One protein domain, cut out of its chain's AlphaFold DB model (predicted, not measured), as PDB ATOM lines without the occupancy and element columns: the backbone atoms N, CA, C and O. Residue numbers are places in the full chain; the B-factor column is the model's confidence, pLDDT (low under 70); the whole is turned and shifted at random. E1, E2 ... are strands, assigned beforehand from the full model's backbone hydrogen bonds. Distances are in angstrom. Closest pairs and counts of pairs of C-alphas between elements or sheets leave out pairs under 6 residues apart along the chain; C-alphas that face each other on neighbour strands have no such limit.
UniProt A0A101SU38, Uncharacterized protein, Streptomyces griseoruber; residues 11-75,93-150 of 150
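What this domain is: This is residues 11 to 75 and 93 to 150 of the 150 residues of an uncharacterized protein of Streptomyces griseoruber (UniProt A0A101SU38). A twisted sheet of E1, E2, E3, E4 and E7 lies face to face with a smaller sheet of E6, E5 and E8, in a closely set sandwich. The long hairpin of E3 and E4 makes much of its length, and after E8 the last stretch, residues 132 to 150, folds back along that strand. The printed part has 123 residues, with no named helix and eight strands, E1 to E8 in chain order: its class is all strand. The larger sheet is branched and antiparallel; the smaller has the order E6, E5, E8, all antiparallel. The whole is compact, with a radius of gyration of the C-alphas of 14.4 A, yet elongated, spanning 45 by 29 by 25 A.

Where its parts are: Start in the larger sheet with E3, residues 28 to 41, from C-alpha 28 at (-3.750, -17.416, 26.267) over 36.9 A; it bends by 64 degrees at residue 38. E4, residues 44 to 57, returns over 38.9 A. Find E1 at residues 12 to 15, beginning at C-alpha 12 (16.506, -6.033, 41.937), E2 at 21 to 25 and E7 at 107 to 114. In the smaller sheet, E5 is residues 63 to 72, 29.3 A long, E6 is 93 to 97, and E8 is 122 to 131, 27.6 A long, ending at C-alpha 131 (4.857, -16.972, 21.197).

How they stand to each other: Look first beside E3: E1 and E2 lie on one side of it, E4 on the other side. N 12 and O 36 are 2.8 A apart, within hydrogen-bond range, as are N 23 and O 30 at 2.9 A for the hairpin E2 and E3. E2, E3 and E4 form a meander, each strand the antiparallel neighbour of the one before; N 35 and O 50 are 2.8 A apart. Beside E4, E3 lies on one side and E7, beside residues 46 to 53, on the other side; E4 and E7 are antiparallel, with N 49 and O 111 within hydrogen-bond range at 2.8 A. In the smaller sheet, the antiparallel neighbours E5 and E8 have N 69 and O 125 within hydrogen-bond range at 2.8 A, and the antiparallel neighbours E5 and E6 have N 68 and O 96 within that range at 2.9 A. Between the sheets, the closest C-alphas of E3 and E8 are those of Ala 32 and Thr 128, 5.7 A; those of E6 and E7 are Glu 97 and Ala 111, 5.3 A. E1 and E6 are apart.

The domain as a whole: The two farthest C-alphas, of Asp 60 and Ala 118, are 45.2 A apart. Residues 76 to 92 are cut out, and C-alphas 75 and 93 are 12.8 A apart across the cut. Of the links printed whole, none is long. In residues 132 to 150, look for short antiparallel pairings: 138 to 139 with 129 to 130 of E8, and 143 to 144 with 125 to 126. The model's pLDDT is under 70 at residues 73 to 75, 93, 117 to 120 and 147 to 150.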
ATOM      1  N   VAL A  11      20.764  -7.249  43.723       87.69
ATOM      2  CA  VAL A  11      19.584  -7.936  43.199       87.69
ATOM      3  C   VAL A  11      18.381  -7.001  43.239       87.69
ATOM      4  O   VAL A  11      17.980  -6.529  44.301       87.69
ATOM      5  N   ARG A  12      17.762  -6.776  42.080       88.50
ATOM      6  CA  ARG A  12      16.506  -6.033  41.937       88.50
ATOM      7  C   ARG A  12      15.387  -6.966  41.521       88.50
ATOM      8  O   ARG A  12      15.577  -7.822  40.664       88.50
ATOM      9  N   GLU A  13      14.207  -6.777  42.088       90.44
ATOM     10  CA  GLU A  13      12.993  -7.443  41.618       90.44
ATOM     11  C   GLU A  13      12.318  -6.556  40.560       90.44
ATOM     12  O   GLU A  13      12.354  -5.331  40.677       90.44
ATOM     13  N   TRP A  14      11.744  -7.153  39.514       87.88
ATOM     14  CA  TRP A  14      10.947  -6.412  38.521       87.88
ATOM     15  C   TRP A  14       9.444  -6.579  38.750       87.88
ATOM     16  O   TRP A  14       8.705  -5.611  38.634       87.88
ATOM     17  N   ASN A  15       9.008  -7.769  39.161       94.06
ATOM     18  CA  ASN A  15       7.647  -8.075  39.605       94.06
ATOM     19  C   ASN A  15       7.693  -9.218  40.629       94.06
ATOM     20  O   ASN A  15       8.727  -9.872  40.796       94.06
ATOM     21  N   SER A  16       6.561  -9.502  41.277       93.88
ATOM     22  CA  SER A  16       6.439 -10.557  42.287       93.88
ATOM     23  C   SER A  16       5.518 -11.691  41.832       93.88
ATOM     24  O   SER A  16       4.751 -11.566  40.880       93.88
ATOM     25  N   LYS A  17       5.553 -12.824  42.543       95.19
ATOM     26  CA  LYS A  17       4.655 -13.958  42.269       95.19
ATOM     27  C   LYS A  17       3.172 -13.608  42.463       95.19
ATOM     28  O   LYS A  17       2.327 -14.193  41.785       95.19
ATOM     29  N   SER A  18       2.858 -12.708  43.399       94.94
ATOM     30  CA  SER A  18       1.493 -12.235  43.666       94.94
ATOM     31  C   SER A  18       1.024 -11.200  42.645       94.94
ATOM     32  O   SER A  18      -0.160 -11.170  42.326       94.94
ATOM     33  N   GLU A  19       1.948 -10.417  42.082       95.88
ATOM     34  CA  GLU A  19       1.678  -9.395  41.063       95.88
ATOM     35  C   GLU A  19       2.611  -9.571  39.848       95.88
ATOM     36  O   GLU A  19       3.499  -8.744  39.602       95.88
ATOM     37  N   PRO A  20       2.463 -10.677  39.091       97.00
ATOM     38  CA  PRO A  20       3.335 -10.964  37.962       97.00
ATOM     39  C   PRO A  20       2.980 -10.090  36.758       97.00
ATOM     40  O   PRO A  20       1.808  -9.763  36.533       97.00
ATOM     41  N   LEU A  21       3.974  -9.819  35.910       96.75
ATOM     42  CA  LEU A  21       3.711  -9.336  34.557       96.75
ATOM     43  C   LEU A  21       2.810 -10.326  33.855       96.75
ATOM     44  O   LEU A  21       3.086 -11.525  33.847       96.75
ATOM     45  N   THR A  22       1.737  -9.819  33.274       97.44
ATOM     46  CA  THR A  22       0.706 -10.645  32.667       97.44
ATOM     47  C   THR A  22       0.472 -10.164  31.250       97.44
ATOM     48  O   THR A  22       0.167  -8.994  31.047       97.44
ATOM     49  N   GLU A  23       0.576 -11.087  30.302       97.31
ATOM     50  CA  GLU A  23       0.216 -10.869  28.907       97.31
ATOM     51  C   GLU A  23      -0.998 -11.730  28.566       97.31
ATOM     52  O   GLU A  23      -1.053 -12.915  28.911       97.31
ATOM     53  N   LYS A  24      -2.004 -11.114  27.939       96.94
ATOM     54  CA  LYS A  24      -3.265 -11.766  27.580       96.94
ATOM     55  C   LYS A  24      -3.587 -11.473  26.132       96.94
ATOM     56  O   LYS A  24      -4.044 -10.380  25.810       96.94
ATOM     57  N   SER A  25      -3.437 -12.483  25.291       94.56
ATOM     58  CA  SER A  25      -3.774 -12.360  23.883       94.56
ATOM     59  C   SER A  25      -4.146 -13.705  23.289       94.56
ATOM     60  O   SER A  25      -3.737 -14.751  23.797       94.56
ATOM     61  N   TYR A  26      -4.974 -13.671  22.243       92.25
ATOM     62  CA  TYR A  26      -5.410 -14.842  21.473       92.25
ATOM     63  C   TYR A  26      -5.866 -16.034  22.333       92.25
ATOM     64  O   TYR A  26      -5.575 -17.184  22.030       92.25
ATOM     65  N   GLY A  27      -6.561 -15.768  23.444       92.88
ATOM     66  CA  GLY A  27      -7.033 -16.829  24.332       92.88
ATOM     67  C   GLY A  27      -5.915 -17.540  25.099       92.88
ATOM     68  O   GLY A  27      -6.092 -18.673  25.500       92.88
ATOM     69  N   SER A  28      -4.760 -16.922  25.324       95.88
ATOM     70  CA  SER A  28      -3.750 -17.416  26.267       95.88
ATOM     71  C   SER A  28      -3.421 -16.368  27.314       95.88
ATOM     72  O   SER A  28      -3.710 -15.181  27.161       95.88
ATOM     73  N   THR A  29      -2.865 -16.811  28.438       97.69
ATOM     74  CA  THR A  29      -2.419 -15.903  29.500       97.69
ATOM     75  C   THR A  29      -1.043 -16.308  29.997       97.69
ATOM     76  O   THR A  29      -0.912 -17.243  30.793       97.69
ATOM     77  N   GLY A  30      -0.030 -15.573  29.549       97.38
ATOM     78  CA  GLY A  30       1.344 -15.685  30.021       97.38
ATOM     79  C   GLY A  30       1.526 -14.866  31.290       97.38
ATOM     80  O   GLY A  30       0.991 -13.763  31.415       97.38
ATOM     81  N   LYS A  31       2.262 -15.404  32.260       98.06
ATOM     82  CA  LYS A  31       2.655 -14.675  33.467       98.06
ATOM     83  C   LYS A  31       4.138 -14.848  33.713       98.06
ATOM     84  O   LYS A  31       4.622 -15.971  33.590       98.06
ATOM     85  N   ALA A  32       4.826 -13.791  34.128       97.69
ATOM     86  CA  ALA A  32       6.207 -13.884  34.570       97.69
ATOM     87  C   ALA A  32       6.527 -12.909  35.713       97.69
ATOM     88  O   ALA A  32       5.897 -11.865  35.862       97.69
ATOM     89  N   TYR A  33       7.486 -13.279  36.555       97.31
ATOM     90  CA  TYR A  33       8.064 -12.426  37.597       97.31
ATOM     91  C   TYR A  33       9.510 -12.846  37.850       97.31
ATOM     92  O   TYR A  33       9.927 -13.927  37.426       97.31
ATOM     93  N   GLY A  34      10.287 -12.039  38.569       96.62
ATOM     94  CA  GLY A  34      11.659 -12.431  38.839       96.62
ATOM     95  C   GLY A  34      12.568 -11.334  39.345       96.62
ATOM     96  O   GLY A  34      12.147 -10.293  39.851       96.62
ATOM     97  N   LYS A  35      13.854 -11.634  39.200       94.56
ATOM     98  CA  LYS A  35      14.974 -10.855  39.696       94.56
ATOM     99  C   LYS A  35      15.912 -10.495  38.558       94.56
ATOM    100  O   LYS A  35      15.940 -11.154  37.523       94.56
ATOM    101  N   TRP A  36      16.701  -9.466  38.777       92.31
ATOM    102  CA  TRP A  36      17.707  -8.974  37.860       92.31
ATOM    103  C   TRP A  36      18.929  -8.507  38.646       92.31
ATOM    104  O   TRP A  36      18.790  -8.016  39.766       92.31
ATOM    105  N   LYS A  37      20.118  -8.659  38.063       89.69
ATOM    106  CA  LYS A  37      21.343  -8.026  38.560       89.69
ATOM    107  C   LYS A  37      22.345  -7.809  37.435       89.69
ATOM    108  O   LYS A  37      22.344  -8.542  36.443       89.69
ATOM    109  N   VAL A  38      23.264  -6.873  37.644       87.19
ATOM    110  CA  VAL A  38      24.523  -6.810  36.893       87.19
ATOM    111  C   VAL A  38      25.574  -7.603  37.658       87.19
ATOM    112  O   VAL A  38      25.642  -7.512  38.875       87.19
ATOM    113  N   THR A  39      26.375  -8.419  36.983       85.50
ATOM    114  CA  THR A  39      27.402  -9.249  37.629       85.50
ATOM    115  C   THR A  39      28.642  -9.346  36.749       85.50
ATOM    116  O   THR A  39      28.532  -9.381  35.518       85.50
ATOM    117  N   GLN A  40      29.828  -9.384  37.357       82.56
ATOM    118  CA  GLN A  40      31.066  -9.655  36.630       82.56
ATOM    119  C   GLN A  40      31.238 -11.163  36.447       82.56
ATOM    120  O   GLN A  40      31.095 -11.948  37.380       82.56
ATOM    121  N   THR A  41      31.539 -11.576  35.221       77.94
ATOM    122  CA  THR A  41      31.868 -12.964  34.878       77.94
ATOM    123  C   THR A  41      33.251 -13.016  34.239       77.94
ATOM    124  O   THR A  41      33.793 -11.974  33.870       77.94
ATOM    125  N   SER A  42      33.812 -14.216  34.062       79.00
ATOM    126  CA  SER A  42      35.063 -14.407  33.306       79.00
ATOM    127  C   SER A  42      35.001 -13.796  31.903       79.00
ATOM    128  O   SER A  42      36.014 -13.344  31.381       79.00
ATOM    129  N   ASP A  43      33.793 -13.710  31.336       80.00
ATOM    130  CA  ASP A  43      33.525 -13.246  29.975       80.00
ATOM    131  C   ASP A  43      32.997 -11.796  29.960       80.00
ATOM    132  O   ASP A  43      32.236 -11.395  29.067       80.00
ATOM    133  N   GLY A  44      33.339 -11.024  30.997       78.94
ATOM    134  CA  GLY A  44      32.989  -9.615  31.175       78.94
ATOM    135  C   GLY A  44      31.737  -9.371  32.019       78.94
ATOM    136  O   GLY A  44      31.142 -10.288  32.595       78.94
ATOM    137  N   THR A  45      31.330  -8.105  32.103       83.06
ATOM    138  CA  THR A  45      30.133  -7.676  32.837       83.06
ATOM    139  C   THR A  45      28.869  -8.110  32.095       83.06
ATOM    140  O   THR A  45      28.723  -7.887  30.890       83.06
ATOM    141  N   LYS A  46      27.944  -8.755  32.809       87.12
ATOM    142  CA  LYS A  46      26.672  -9.246  32.270       87.12
ATOM    143  C   LYS A  46      25.506  -8.660  33.048       87.12
ATOM    144  O   LYS A  46      25.549  -8.586  34.272       87.12
ATOM    145  N   SER A  47      24.440  -8.338  32.337       88.69
ATOM    146  CA  SER A  47      23.117  -8.115  32.908       88.69
ATOM    147  C   SER A  47      22.364  -9.437  32.841       88.69
ATOM    148  O   SER A  47      22.288 -10.044  31.774       88.69
ATOM    149  N   LYS A  48      21.879  -9.927  33.982       91.56
ATOM    150  CA  LYS A  48      21.243 -11.243  34.097       91.56
ATOM    151  C   LYS A  48      19.866 -11.111  34.718       91.56
ATOM    152  O   LYS A  48      19.737 -10.625  35.841       91.56
ATOM    153  N   ALA A  49      18.856 -11.592  34.004       93.50
ATOM    154  CA  ALA A  49      17.512 -11.791  34.516       93.50
ATOM    155  C   ALA A  49      17.318 -13.250  34.938       93.50
ATOM    156  O   ALA A  49      17.672 -14.186  34.222       93.50
ATOM    157  N   TYR A  50      16.713 -13.418  36.106       94.50
ATOM    158  CA  TYR A  50      16.319 -14.681  36.711       94.50
ATOM    159  C   TYR A  50      14.802 -14.661  36.855       94.50
ATOM    160  O   TYR A  50      14.270 -14.035  37.775       94.50
ATOM    161  N   GLY A  51      14.101 -15.280  35.913       95.25
ATOM    162  CA  GLY A  51      12.651 -15.193  35.813       95.25
ATOM    163  C   GLY A  51      11.971 -16.531  36.052       95.25
ATOM    164  O   GLY A  51      12.520 -17.593  35.775       95.25
ATOM    165  N   TYR A  52      10.746 -16.462  36.550       97.56
ATOM    166  CA  TYR A  52       9.794 -17.558  36.517       97.56
ATOM    167  C   TYR A  52       8.670 -17.170  35.573       97.56
ATOM    168  O   TYR A  52       8.076 -16.109  35.751       97.56
ATOM    169  N   SER A  53       8.351 -18.032  34.614       97.56
ATOM    170  CA  SER A  53       7.235 -17.853  33.685       97.56
ATOM    171  C   SER A  53       6.273 -19.035  33.754       97.56
ATOM    172  O   SER A  53       6.656 -20.150  34.108       97.56
ATOM    173  N   LYS A  54       4.994 -18.793  33.470       97.00
ATOM    174  CA  LYS A  54       3.984 -19.842  33.296       97.00
ATOM    175  C   LYS A  54       2.891 -19.413  32.336       97.00
ATOM    176  O   LYS A  54       2.570 -18.228  32.236       97.00
ATOM    177  N   LEU A  55       2.251 -20.397  31.727       95.81
ATOM    178  CA  LEU A  55       1.089 -20.207  30.882       95.81
ATOM    179  C   LEU A  55      -0.159 -20.615  31.683       95.81
ATOM    180  O   LEU A  55      -0.451 -21.787  31.885       95.81
ATOM    181  N   SER A  56      -0.865 -19.636  32.255       90.50
ATOM    182  CA  SER A  56      -2.009 -19.909  33.148       90.50
ATOM    183  C   SER A  56      -3.236 -20.435  32.402       90.50
ATOM    184  O   SER A  56      -4.101 -21.052  33.013       90.50
ATOM    185  N   TYR A  57      -3.315 -20.151  31.107       89.88
ATOM    186  CA  TYR A  57      -4.337 -20.648  30.202       89.88
ATOM    187  C   TYR A  57      -3.710 -20.784  28.813       89.88
ATOM    188  O   TYR A  57      -3.010 -19.858  28.387       89.88
ATOM    189  N   GLN A  58      -3.927 -21.936  28.170       82.69
ATOM    190  CA  GLN A  58      -3.330 -22.312  26.889       82.69
ATOM    191  C   GLN A  58      -4.395 -22.434  25.812       82.69
ATOM    192  O   GLN A  58      -5.321 -23.232  25.943       82.69
ATOM    193  N   ALA A  59      -4.202 -21.685  24.735       79.75
ATOM    194  CA  ALA A  59      -4.821 -21.932  23.445       79.75
ATOM    195  C   ALA A  59      -3.737 -22.383  22.457       79.75
ATOM    196  O   ALA A  59      -2.573 -22.006  22.599       79.75
ATOM    197  N   ASP A  60      -4.126 -23.226  21.501       81.50
ATOM    198  CA  ASP A  60      -3.443 -23.473  20.226       81.50
ATOM    199  C   ASP A  60      -1.905 -23.521  20.261       81.50
ATOM    200  O   ASP A  60      -1.233 -22.865  19.468       81.50
ATOM    201  N   ASN A  61      -1.320 -24.335  21.151       88.81
ATOM    202  CA  ASN A  61       0.134 -24.568  21.197       88.81
ATOM    203  C   ASN A  61       0.974 -23.285  21.419       88.81
ATOM    204  O   ASN A  61       2.125 -23.206  20.989       88.81
ATOM    205  N   HIS A  62       0.405 -22.276  22.089       94.75
ATOM    206  CA  HIS A  62       1.136 -21.065  22.463       94.75
ATOM    207  C   HIS A  62       2.204 -21.365  23.519       94.75
ATOM    208  O   HIS A  62       2.036 -22.254  24.362       94.75
ATOM    209  N   LYS A  63       3.272 -20.566  23.522       96.56
ATOM    210  CA  LYS A  63       4.336 -20.619  24.531       96.56
ATOM    211  C   LYS A  63       4.469 -19.278  25.237       96.56
ATOM    212  O   LYS A  63       4.149 -18.237  24.680       96.56
ATOM    213  N   VAL A  64       4.948 -19.301  26.474       97.12
ATOM    214  CA  VAL A  64       5.340 -18.113  27.234       97.12
ATOM    215  C   VAL A  64       6.856 -18.022  27.302       97.12
ATOM    216  O   VAL A  64       7.551 -19.037  27.419       97.12
ATOM    217  N   TYR A  65       7.349 -16.793  27.299       97.31
ATOM    218  CA  TYR A  65       8.715 -16.449  27.663       97.31
ATOM    219  C   TYR A  65       8.736 -15.070  28.336       97.31
ATOM    220  O   TYR A  65       7.704 -14.403  28.462       97.31
ATOM    221  N   PHE A  66       9.900 -14.657  28.823       96.62
ATOM    222  CA  PHE A  66      10.124 -13.274  29.225       96.62
ATOM    223  C   PHE A  66      11.275 -12.700  28.413       96.62
ATOM    224  O   PHE A  66      12.242 -13.404  28.133       96.62
ATOM    225  N   ASP A  67      11.177 -11.422  28.082       96.38
ATOM    226  CA  ASP A  67      12.215 -10.686  27.377       96.38
ATOM    227  C   ASP A  67      12.909  -9.720  28.343       96.38
ATOM    228  O   ASP A  67      12.257  -8.982  29.094       96.38
ATOM    229  N   LEU A  68      14.240  -9.762  28.340       93.69
ATOM    230  CA  LEU A  68      15.112  -8.848  29.063       93.69
ATOM    231  C   LEU A  68      15.656  -7.828  28.075       93.69
ATOM    232  O   LEU A  68      16.389  -8.191  27.169       93.69
ATOM    233  N   ASP A  69      15.436  -6.551  28.349       90.75
ATOM    234  CA  ASP A  69      16.129  -5.447  27.694       90.75
ATOM    235  C   ASP A  69      17.004  -4.722  28.716       90.75
ATOM    236  O   ASP A  69      16.545  -4.262  29.760       90.75
ATOM    237  N   THR A  70      18.305  -4.675  28.460       86.56
ATOM    238  CA  THR A  70      19.273  -4.057  29.365       86.56
ATOM    239  C   THR A  70      19.606  -2.669  28.894       86.56
ATOM    240  O   THR A  70      20.105  -2.491  27.792       86.56
ATOM    241  N   HIS A  71      19.371  -1.691  29.756       80.25
ATOM    242  CA  HIS A  71      19.528  -0.281  29.448       80.25
ATOM    243  C   HIS A  71      20.728   0.265  30.211       80.25
ATOM    244  O   HIS A  71      20.706   0.308  31.445       80.25
ATOM    245  N   LEU A  72      21.759   0.692  29.486       76.31
ATOM    246  CA  LEU A  72      22.964   1.293  30.059       76.31
ATOM    247  C   LEU A  72      22.923   2.810  29.922       76.31
ATOM    248  O   LEU A  72      22.456   3.321  28.904       76.31
ATOM    249  N   ASN A  73      23.407   3.522  30.946       68.50
ATOM    250  CA  ASN A  73      23.384   4.988  31.012       68.50
ATOM    251  C   ASN A  73      21.992   5.546  30.655       68.50
ATOM    252  O   ASN A  73      21.845   6.438  29.823       68.50
ATOM    253  N   ALA A  74      20.957   4.943  31.247       54.72
ATOM    254  CA  ALA A  74      19.554   5.160  30.927       54.72
ATOM    255  C   ALA A  74      18.793   5.784  32.101       54.72
ATOM    256  O   ALA A  74      18.163   5.105  32.913       54.72
ATOM    257  N   GLY A  75      18.852   7.100  32.196       50.84
ATOM    258  CA  GLY A  75      18.147   7.915  33.171       50.84
ATOM    259  C   GLY A  75      16.781   8.282  32.612       50.84
ATOM    260  O   GLY A  75      16.655   8.676  31.453       50.84
ATOM    261  N   TYR A  93      21.306  -0.369  24.364       67.94
ATOM    262  CA  TYR A  93      20.327  -1.387  24.701       67.94
ATOM    263  C   TYR A  93      20.702  -2.710  24.045       67.94
ATOM    264  O   TYR A  93      21.250  -2.749  22.940       67.94
ATOM    265  N   LYS A  94      20.454  -3.800  24.759       80.44
ATOM    266  CA  LYS A  94      20.618  -5.160  24.255       80.44
ATOM    267  C   LYS A  94      19.501  -5.997  24.843       80.44
ATOM    268  O   LYS A  94      19.257  -5.889  26.047       80.44
ATOM    269  N   SER A  95      18.885  -6.829  24.014       87.56
ATOM    270  CA  SER A  95      17.864  -7.773  24.443       87.56
ATOM    271  C   SER A  95      18.368  -9.213  24.446       87.56
ATOM    272  O   SER A  95      19.325  -9.551  23.741       87.56
ATOM    273  N   ASP A  96      17.753 -10.029  25.293       93.81
ATOM    274  CA  ASP A  96      17.847 -11.486  25.288       93.81
ATOM    275  C   ASP A  96      16.554 -12.067  25.871       93.81
ATOM    276  O   ASP A  96      15.919 -11.453  26.734       93.81
ATOM    277  N   GLU A  97      16.190 -13.265  25.437       95.56
ATOM    278  CA  GLU A  97      14.920 -13.897  25.787       95.56
ATOM    279  C   GLU A  97      15.145 -15.126  26.669       95.56
ATOM    280  O   GLU A  97      16.101 -15.890  26.522       95.56
ATOM    281  N   GLY A  98      14.234 -15.338  27.615       93.94
ATOM    282  CA  GLY A  98      14.141 -16.601  28.330       93.94
ATOM    283  C   GLY A  98      13.647 -17.722  27.409       93.94
ATOM    284  O   GLY A  98      13.037 -17.491  26.371       93.94
ATOM    285  N   LYS A  99      13.851 -18.976  27.816       96.44
ATOM    286  CA  LYS A  99      13.370 -20.133  27.050       96.44
ATOM    287  C   LYS A  99      11.843 -20.116  26.893       96.44
ATOM    288  O   LYS A  99      11.122 -20.020  27.884       96.44
ATOM    289  N   HIS A 100      11.374 -20.344  25.668       96.69
ATOM    290  CA  HIS A 100       9.958 -20.510  25.345       96.69
ATOM    291  C   HIS A 100       9.448 -21.862  25.851       96.69
ATOM    292  O   HIS A 100      10.074 -22.903  25.618       96.69
ATOM    293  N   HIS A 101       8.300 -21.871  26.526       96.19
ATOM    294  CA  HIS A 101       7.670 -23.103  27.001       96.19
ATOM    295  C   HIS A 101       6.152 -22.965  27.162       96.19
ATOM    296  O   HIS A 101       5.622 -21.869  27.278       96.19
ATOM    297  N   ASP A 102       5.450 -24.087  27.239       95.75
ATOM    298  CA  ASP A 102       3.987 -24.187  27.357       95.75
ATOM    299  C   ASP A 102       3.502 -24.599  28.763       95.75
ATOM    300  O   ASP A 102       2.306 -24.679  29.023       95.75
ATOM    301  N   SER A 103       4.427 -24.829  29.703       95.38
ATOM    302  CA  SER A 103       4.101 -25.248  31.074       95.38
ATOM    303  C   SER A 103       3.116 -24.315  31.797       95.38
ATOM    304  O   SER A 103       3.313 -23.098  31.888       95.38
ATOM    305  N   SER A 104       2.113 -24.930  32.431       95.12
ATOM    306  CA  SER A 104       1.172 -24.277  33.349       95.12
ATOM    307  C   SER A 104       1.718 -24.092  34.772       95.12
ATOM    308  O   SER A 104       1.200 -23.279  35.548       95.12
ATOM    309  N   ALA A 105       2.799 -24.798  35.114       96.38
ATOM    310  CA  ALA A 105       3.569 -24.583  36.332       96.38
ATOM    311  C   ALA A 105       4.599 -23.460  36.140       96.38
ATOM    312  O   ALA A 105       5.055 -23.203  35.026       96.38
ATOM    313  N   TRP A 106       4.988 -22.810  37.241       97.25
ATOM    314  CA  TRP A 106       6.076 -21.832  37.234       97.25
ATOM    315  C   TRP A 106       7.397 -22.504  36.862       97.25
ATOM    316  O   TRP A 106       7.915 -23.321  37.623       97.25
ATOM    317  N   THR A 107       7.948 -22.124  35.717       97.25
ATOM    318  CA  THR A 107       9.217 -22.625  35.199       97.25
ATOM    319  C   THR A 107      10.274 -21.544  35.336       97.25
ATOM    320  O   THR A 107      10.059 -20.403  34.936       97.25
ATOM    321  N   TYR A 108      11.410 -21.903  35.925       95.94
ATOM    322  CA  TYR A 108      12.558 -21.014  36.045       95.94
ATOM    323  C   TYR A 108      13.333 -20.949  34.730       95.94
ATOM    324  O   TYR A 108      13.678 -21.993  34.181       95.94
ATOM    325  N   ASN A 109      13.659 -19.740  34.281       94.44
ATOM    326  CA  ASN A 109      14.500 -19.482  33.118       94.44
ATOM    327  C   ASN A 109      15.393 -18.258  33.360       94.44
ATOM    328  O   ASN A 109      15.175 -17.457  34.273       94.44
ATOM    329  N   THR A 110      16.405 -18.101  32.512       94.25
ATOM    330  CA  THR A 110      17.327 -16.964  32.551       94.25
ATOM    331  C   THR A 110      17.437 -16.317  31.184       94.25
ATOM    332  O   THR A 110      17.426 -17.035  30.189       94.25
ATOM    333  N   ALA A 111      17.623 -15.002  31.166       93.69
ATOM    334  CA  ALA A 111      18.061 -14.245  29.996       93.69
ATOM    335  C   ALA A 111      19.266 -13.389  30.398       93.69
ATOM    336  O   ALA A 111      19.361 -12.951  31.552       93.69
ATOM    337  N   GLN A 112      20.206 -13.174  29.485       91.50
ATOM    338  CA  GLN A 112      21.418 -12.423  29.769       91.50
ATOM    339  C   GLN A 112      21.920 -11.598  28.589       91.50
ATOM    340  O   GLN A 112      21.995 -12.034  27.446       91.50
ATOM    341  N   THR A 113      22.417 -10.411  28.899       89.00
ATOM    342  CA  THR A 113      23.020  -9.525  27.907       89.00
ATOM    343  C   THR A 113      24.423  -9.127  28.349       89.00
ATOM    344  O   THR A 113      24.784  -9.158  29.530       89.00
ATOM    345  N   GLY A 114      25.262  -8.796  27.368       82.19
ATOM    346  CA  GLY A 114      26.579  -8.222  27.628       82.19
ATOM    347  C   GLY A 114      26.448  -6.746  27.979       82.19
ATOM    348  O   GLY A 114      25.672  -6.037  27.343       82.19
ATOM    349  N   VAL A 115      27.224  -6.299  28.959       76.19
ATOM    350  CA  VAL A 115      27.246  -4.919  29.441       76.19
ATOM    351  C   VAL A 115      28.659  -4.367  29.287       76.19
ATOM    352  O   VAL A 115      29.630  -5.037  29.638       76.19
ATOM    353  N   THR A 116      28.796  -3.154  28.744       71.88
ATOM    354  CA  THR A 116      30.112  -2.504  28.638       71.88
ATOM    355  C   THR A 116      30.641  -2.132  30.023       71.88
ATOM    356  O   THR A 116      29.893  -1.649  30.873       71.88
ATOM    357  N   GLY A 117      31.938  -2.334  30.260       62.06
ATOM    358  CA  GLY A 117      32.594  -1.924  31.508       62.06
ATOM    359  C   GLY A 117      32.734  -0.406  31.670       62.06
ATOM    360  O   GLY A 117      33.187   0.037  32.715       62.06
ATOM    361  N   ALA A 118      32.372   0.377  30.647       60.50
ATOM    362  CA  ALA A 118      32.471   1.837  30.635       60.50
ATOM    363  C   ALA A 118      31.150   2.564  30.954       60.50
ATOM    364  O   ALA A 118      31.100   3.787  30.859       60.50
ATOM    365  N   ALA A 119      30.062   1.842  31.242       63.44
ATOM    366  CA  ALA A 119      28.817   2.471  31.677       63.44
ATOM    367  C   ALA A 119      28.751   2.508  33.208       63.44
ATOM    368  O   ALA A 119      29.145   1.559  33.874       63.44
ATOM    369  N   ASP A 120      28.235   3.617  33.733       67.56
ATOM    370  CA  ASP A 120      28.196   3.903  35.170       67.56
ATOM    371  C   ASP A 120      26.812   3.628  35.764       67.56
ATOM    372  O   ASP A 120      26.585   3.894  36.940       67.56
ATOM    373  N   TYR A 121      25.843   3.196  34.952       75.12
ATOM    374  CA  TYR A 121      24.465   2.948  35.369       75.12
ATOM    375  C   TYR A 121      23.792   1.894  34.494       75.12
ATOM    376  O   TYR A 121      23.910   1.935  33.268       75.12
ATOM    377  N   ALA A 122      23.020   1.002  35.112       79.00
ATOM    378  CA  ALA A 122      22.228  -0.000  34.409       79.00
ATOM    379  C   ALA A 122      20.846  -0.185  35.039       79.00
ATOM    380  O   ALA A 122      20.670  -0.056  36.253       79.00
ATOM    381  N   ARG A 123      19.876  -0.558  34.203       83.44
ATOM    382  CA  ARG A 123      18.557  -1.065  34.605       83.44
ATOM    383  C   ARG A 123      18.088  -2.142  33.625       83.44
ATOM    384  O   ARG A 123      18.551  -2.175  32.485       83.44
ATOM    385  N   ALA A 124      17.136  -2.967  34.044       87.69
ATOM    386  CA  ALA A 124      16.443  -3.899  33.160       87.69
ATOM    387  C   ALA A 124      15.025  -3.425  32.855       87.69
ATOM    388  O   ALA A 124      14.313  -2.981  33.753       87.69
ATOM    389  N   GLY A 125      14.622  -3.557  31.595       90.56
ATOM    390  CA  GLY A 125      13.242  -3.564  31.143       90.56
ATOM    391  C   GLY A 125      12.789  -4.998  30.897       90.56
ATOM    392  O   GLY A 125      13.371  -5.687  30.066       90.56
ATOM    393  N   MET A 126      11.746  -5.441  31.587       94.25
ATOM    394  CA  MET A 126      11.229  -6.805  31.520       94.25
ATOM    395  C   MET A 126       9.835  -6.814  30.908       94.25
ATOM    396  O   MET A 126       8.999  -5.987  31.271       94.25
ATOM    397  N   ALA A 127       9.574  -7.761  30.013       96.50
ATOM    398  CA  ALA A 127       8.237  -8.049  29.500       96.50
ATOM    399  C   ALA A 127       7.957  -9.554  29.557       96.50
ATOM    400  O   ALA A 127       8.872 -10.363  29.420       96.50
ATOM    401  N   THR A 128       6.695  -9.932  29.747       97.44
ATOM    402  CA  THR A 128       6.224 -11.303  29.499       97.44
ATOM    403  C   THR A 128       5.655 -11.356  28.097       97.44
ATOM    404  O   THR A 128       4.824 -10.514  27.770       97.44
ATOM    405  N   CYS A 129       6.024 -12.355  27.309       97.38
ATOM    406  CA  CYS A 129       5.572 -12.489  25.933       97.38
ATOM    407  C   CYS A 129       4.921 -13.851  25.679       97.38
ATOM    408  O   CYS A 129       5.168 -14.829  26.393       97.38
ATOM    409  N   LEU A 130       4.045 -13.880  24.680       97.38
ATOM    410  CA  LEU A 130       3.386 -15.060  24.152       97.38
ATOM    411  C   LEU A 130       3.867 -15.292  22.723       97.38
ATOM    412  O   LEU A 130       3.608 -14.465  21.853       97.38
ATOM    413  N   ASP A 131       4.506 -16.437  22.511       96.06
ATOM    414  CA  ASP A 131       4.857 -16.972  21.197       96.06
ATOM    415  C   ASP A 131       3.646 -17.715  20.637       96.06
ATOM    416  O   ASP A 131       3.121 -18.655  21.256       96.06
ATOM    417  N   ILE A 132       3.160 -17.215  19.503       93.56
ATOM    418  CA  ILE A 132       1.897 -17.619  18.898       93.56
ATOM    419  C   ILE A 132       2.179 -18.200  17.512       93.56
ATOM    420  O   ILE A 132       2.626 -17.478  16.616       93.56
ATOM    421  N   PRO A 133       1.845 -19.478  17.262       93.12
ATOM    422  CA  PRO A 133       2.066 -20.095  15.966       93.12
ATOM    423  C   PRO A 133       1.456 -19.285  14.815       93.12
ATOM    424  O   PRO A 133       0.267 -18.955  14.818       93.12
ATOM    425  N   ALA A 134       2.286 -19.002  13.807       90.44
ATOM    426  CA  ALA A 134       1.920 -18.268  12.594       90.44
ATOM    427  C   ALA A 134       1.373 -16.844  12.825       90.44
ATOM    428  O   ALA A 134       0.683 -16.300  11.958       90.44
ATOM    429  N   ARG A 135       1.675 -16.221  13.971       90.44
ATOM    430  CA  ARG A 135       1.330 -14.824  14.268       90.44
ATOM    431  C   ARG A 135       2.505 -14.119  14.950       90.44
ATOM    432  O   ARG A 135       3.399 -14.789  15.447       90.44
ATOM    433  N   PRO A 136       2.525 -12.777  14.966       92.25
ATOM    434  CA  PRO A 136       3.484 -12.045  15.777       92.25
ATOM    435  C   PRO A 136       3.256 -12.295  17.266       92.25
ATOM    436  O   PRO A 136       2.108 -12.305  17.726       92.25
ATOM    437  N   ASP A 137       4.356 -12.411  17.998       94.94
ATOM    438  CA  ASP A 137       4.347 -12.516  19.448       94.94
ATOM    439  C   ASP A 137       3.732 -11.259  20.062       94.94
ATOM    440  O   ASP A 137       3.930 -10.133  19.587       94.94
ATOM    441  N   THR A 138       2.967 -11.447  21.131       96.06
ATOM    442  CA  THR A 138       2.442 -10.329  21.915       96.06
ATOM    443  C   THR A 138       3.142 -10.279  23.250       96.06
ATOM    444  O   THR A 138       3.430 -11.309  23.850       96.06
ATOM    445  N   CYS A 139       3.428  -9.075  23.723       96.25
ATOM    446  CA  CYS A 139       4.146  -8.864  24.965       96.25
ATOM    447  C   CYS A 139       3.377  -7.913  25.861       96.25
ATOM    448  O   CYS A 139       2.773  -6.943  25.393       96.25
ATOM    449  N   SER A 140       3.507  -8.135  27.163       94.31
ATOM    450  CA  SER A 140       3.127  -7.138  28.142       94.31
ATOM    451  C   SER A 140       3.914  -5.852  27.884       94.31
ATOM    452  O   SER A 140       5.042  -5.876  27.382       94.31
ATOM    453  N   GLY A 141       3.375  -4.714  28.322       90.81
ATOM    454  CA  GLY A 141       4.198  -3.515  28.469       90.81
ATOM    455  C   GLY A 141       5.431  -3.809  29.335       90.81
ATOM    456  O   GLY A 141       5.358  -4.618  30.266       90.81
ATOM    457  N   ARG A 142       6.565  -3.167  29.023       89.69
ATOM    458  CA  ARG A 142       7.793  -3.336  29.810       89.69
ATOM    459  C   ARG A 142       7.646  -2.688  31.184       89.69
ATOM    460  O   ARG A 142       7.310  -1.506  31.268       89.69
ATOM    461  N   THR A 143       7.976  -3.421  32.242       88.06
ATOM    462  CA  THR A 143       8.294  -2.826  33.545       88.06
ATOM    463  C   THR A 143       9.791  -2.677  33.689       88.06
ATOM    464  O   THR A 143      10.567  -3.403  33.074       88.06
ATOM    465  N   TYR A 144      10.208  -1.704  34.490       85.38
ATOM    466  CA  TYR A 144      11.615  -1.392  34.654       85.38
ATOM    467  C   TYR A 144      12.018  -1.557  36.105       85.38
ATOM    468  O   TYR A 144      11.325  -1.085  37.006       85.38
ATOM    469  N   THR A 145      13.151  -2.213  36.332       82.25
ATOM    470  CA  THR A 145      13.741  -2.267  37.665       82.25
ATOM    471  C   THR A 145      14.178  -0.873  38.093       82.25
ATOM    472  O   THR A 145      14.510  -0.018  37.263       82.25
ATOM    473  N   ALA A 146      14.285  -0.659  39.406       71.44
ATOM    474  CA  ALA A 146      15.148   0.405  39.897       71.44
ATOM    475  C   ALA A 146      16.551   0.182  39.306       71.44
ATOM    476  O   ALA A 146      17.118  -0.905  39.446       71.44
ATOM    477  N   GLY A 147      17.077   1.166  38.580       65.69
ATOM    478  CA  GLY A 147      18.455   1.100  38.112       65.69
ATOM    479  C   GLY A 147      19.428   1.559  39.189       65.69
ATOM    480  O   GLY A 147      19.041   2.194  40.174       65.69
ATOM    481  N   GLY A 148      20.699   1.239  39.001       63.53
ATOM    482  CA  GLY A 148      21.757   1.542  39.957       63.53
ATOM    483  C   GLY A 148      23.064   1.868  39.257       63.53
ATOM    484  O   GLY A 148      23.263   1.493  38.100       63.53
ATOM    485  N   LYS A 149      23.942   2.579  39.972       60.34
ATOM    486  CA  LYS A 149      25.313   2.791  39.517       60.34
ATOM    487  C   LYS A 149      26.108   1.514  39.684       60.34
ATOM    488  O   LYS A 149      26.284   1.145  40.837       60.34
ATOM    489  N   TYR A 150      26.563   0.875  38.614       57.66
ATOM    490  CA  TYR A 150      27.314  -0.381  38.708       57.66
ATOM    491  C   TYR A 150      28.776  -0.200  38.385       57.66
ATOM    492  O   TYR A 150      29.176   0.916  37.995       57.66
TER     493      TYR A 150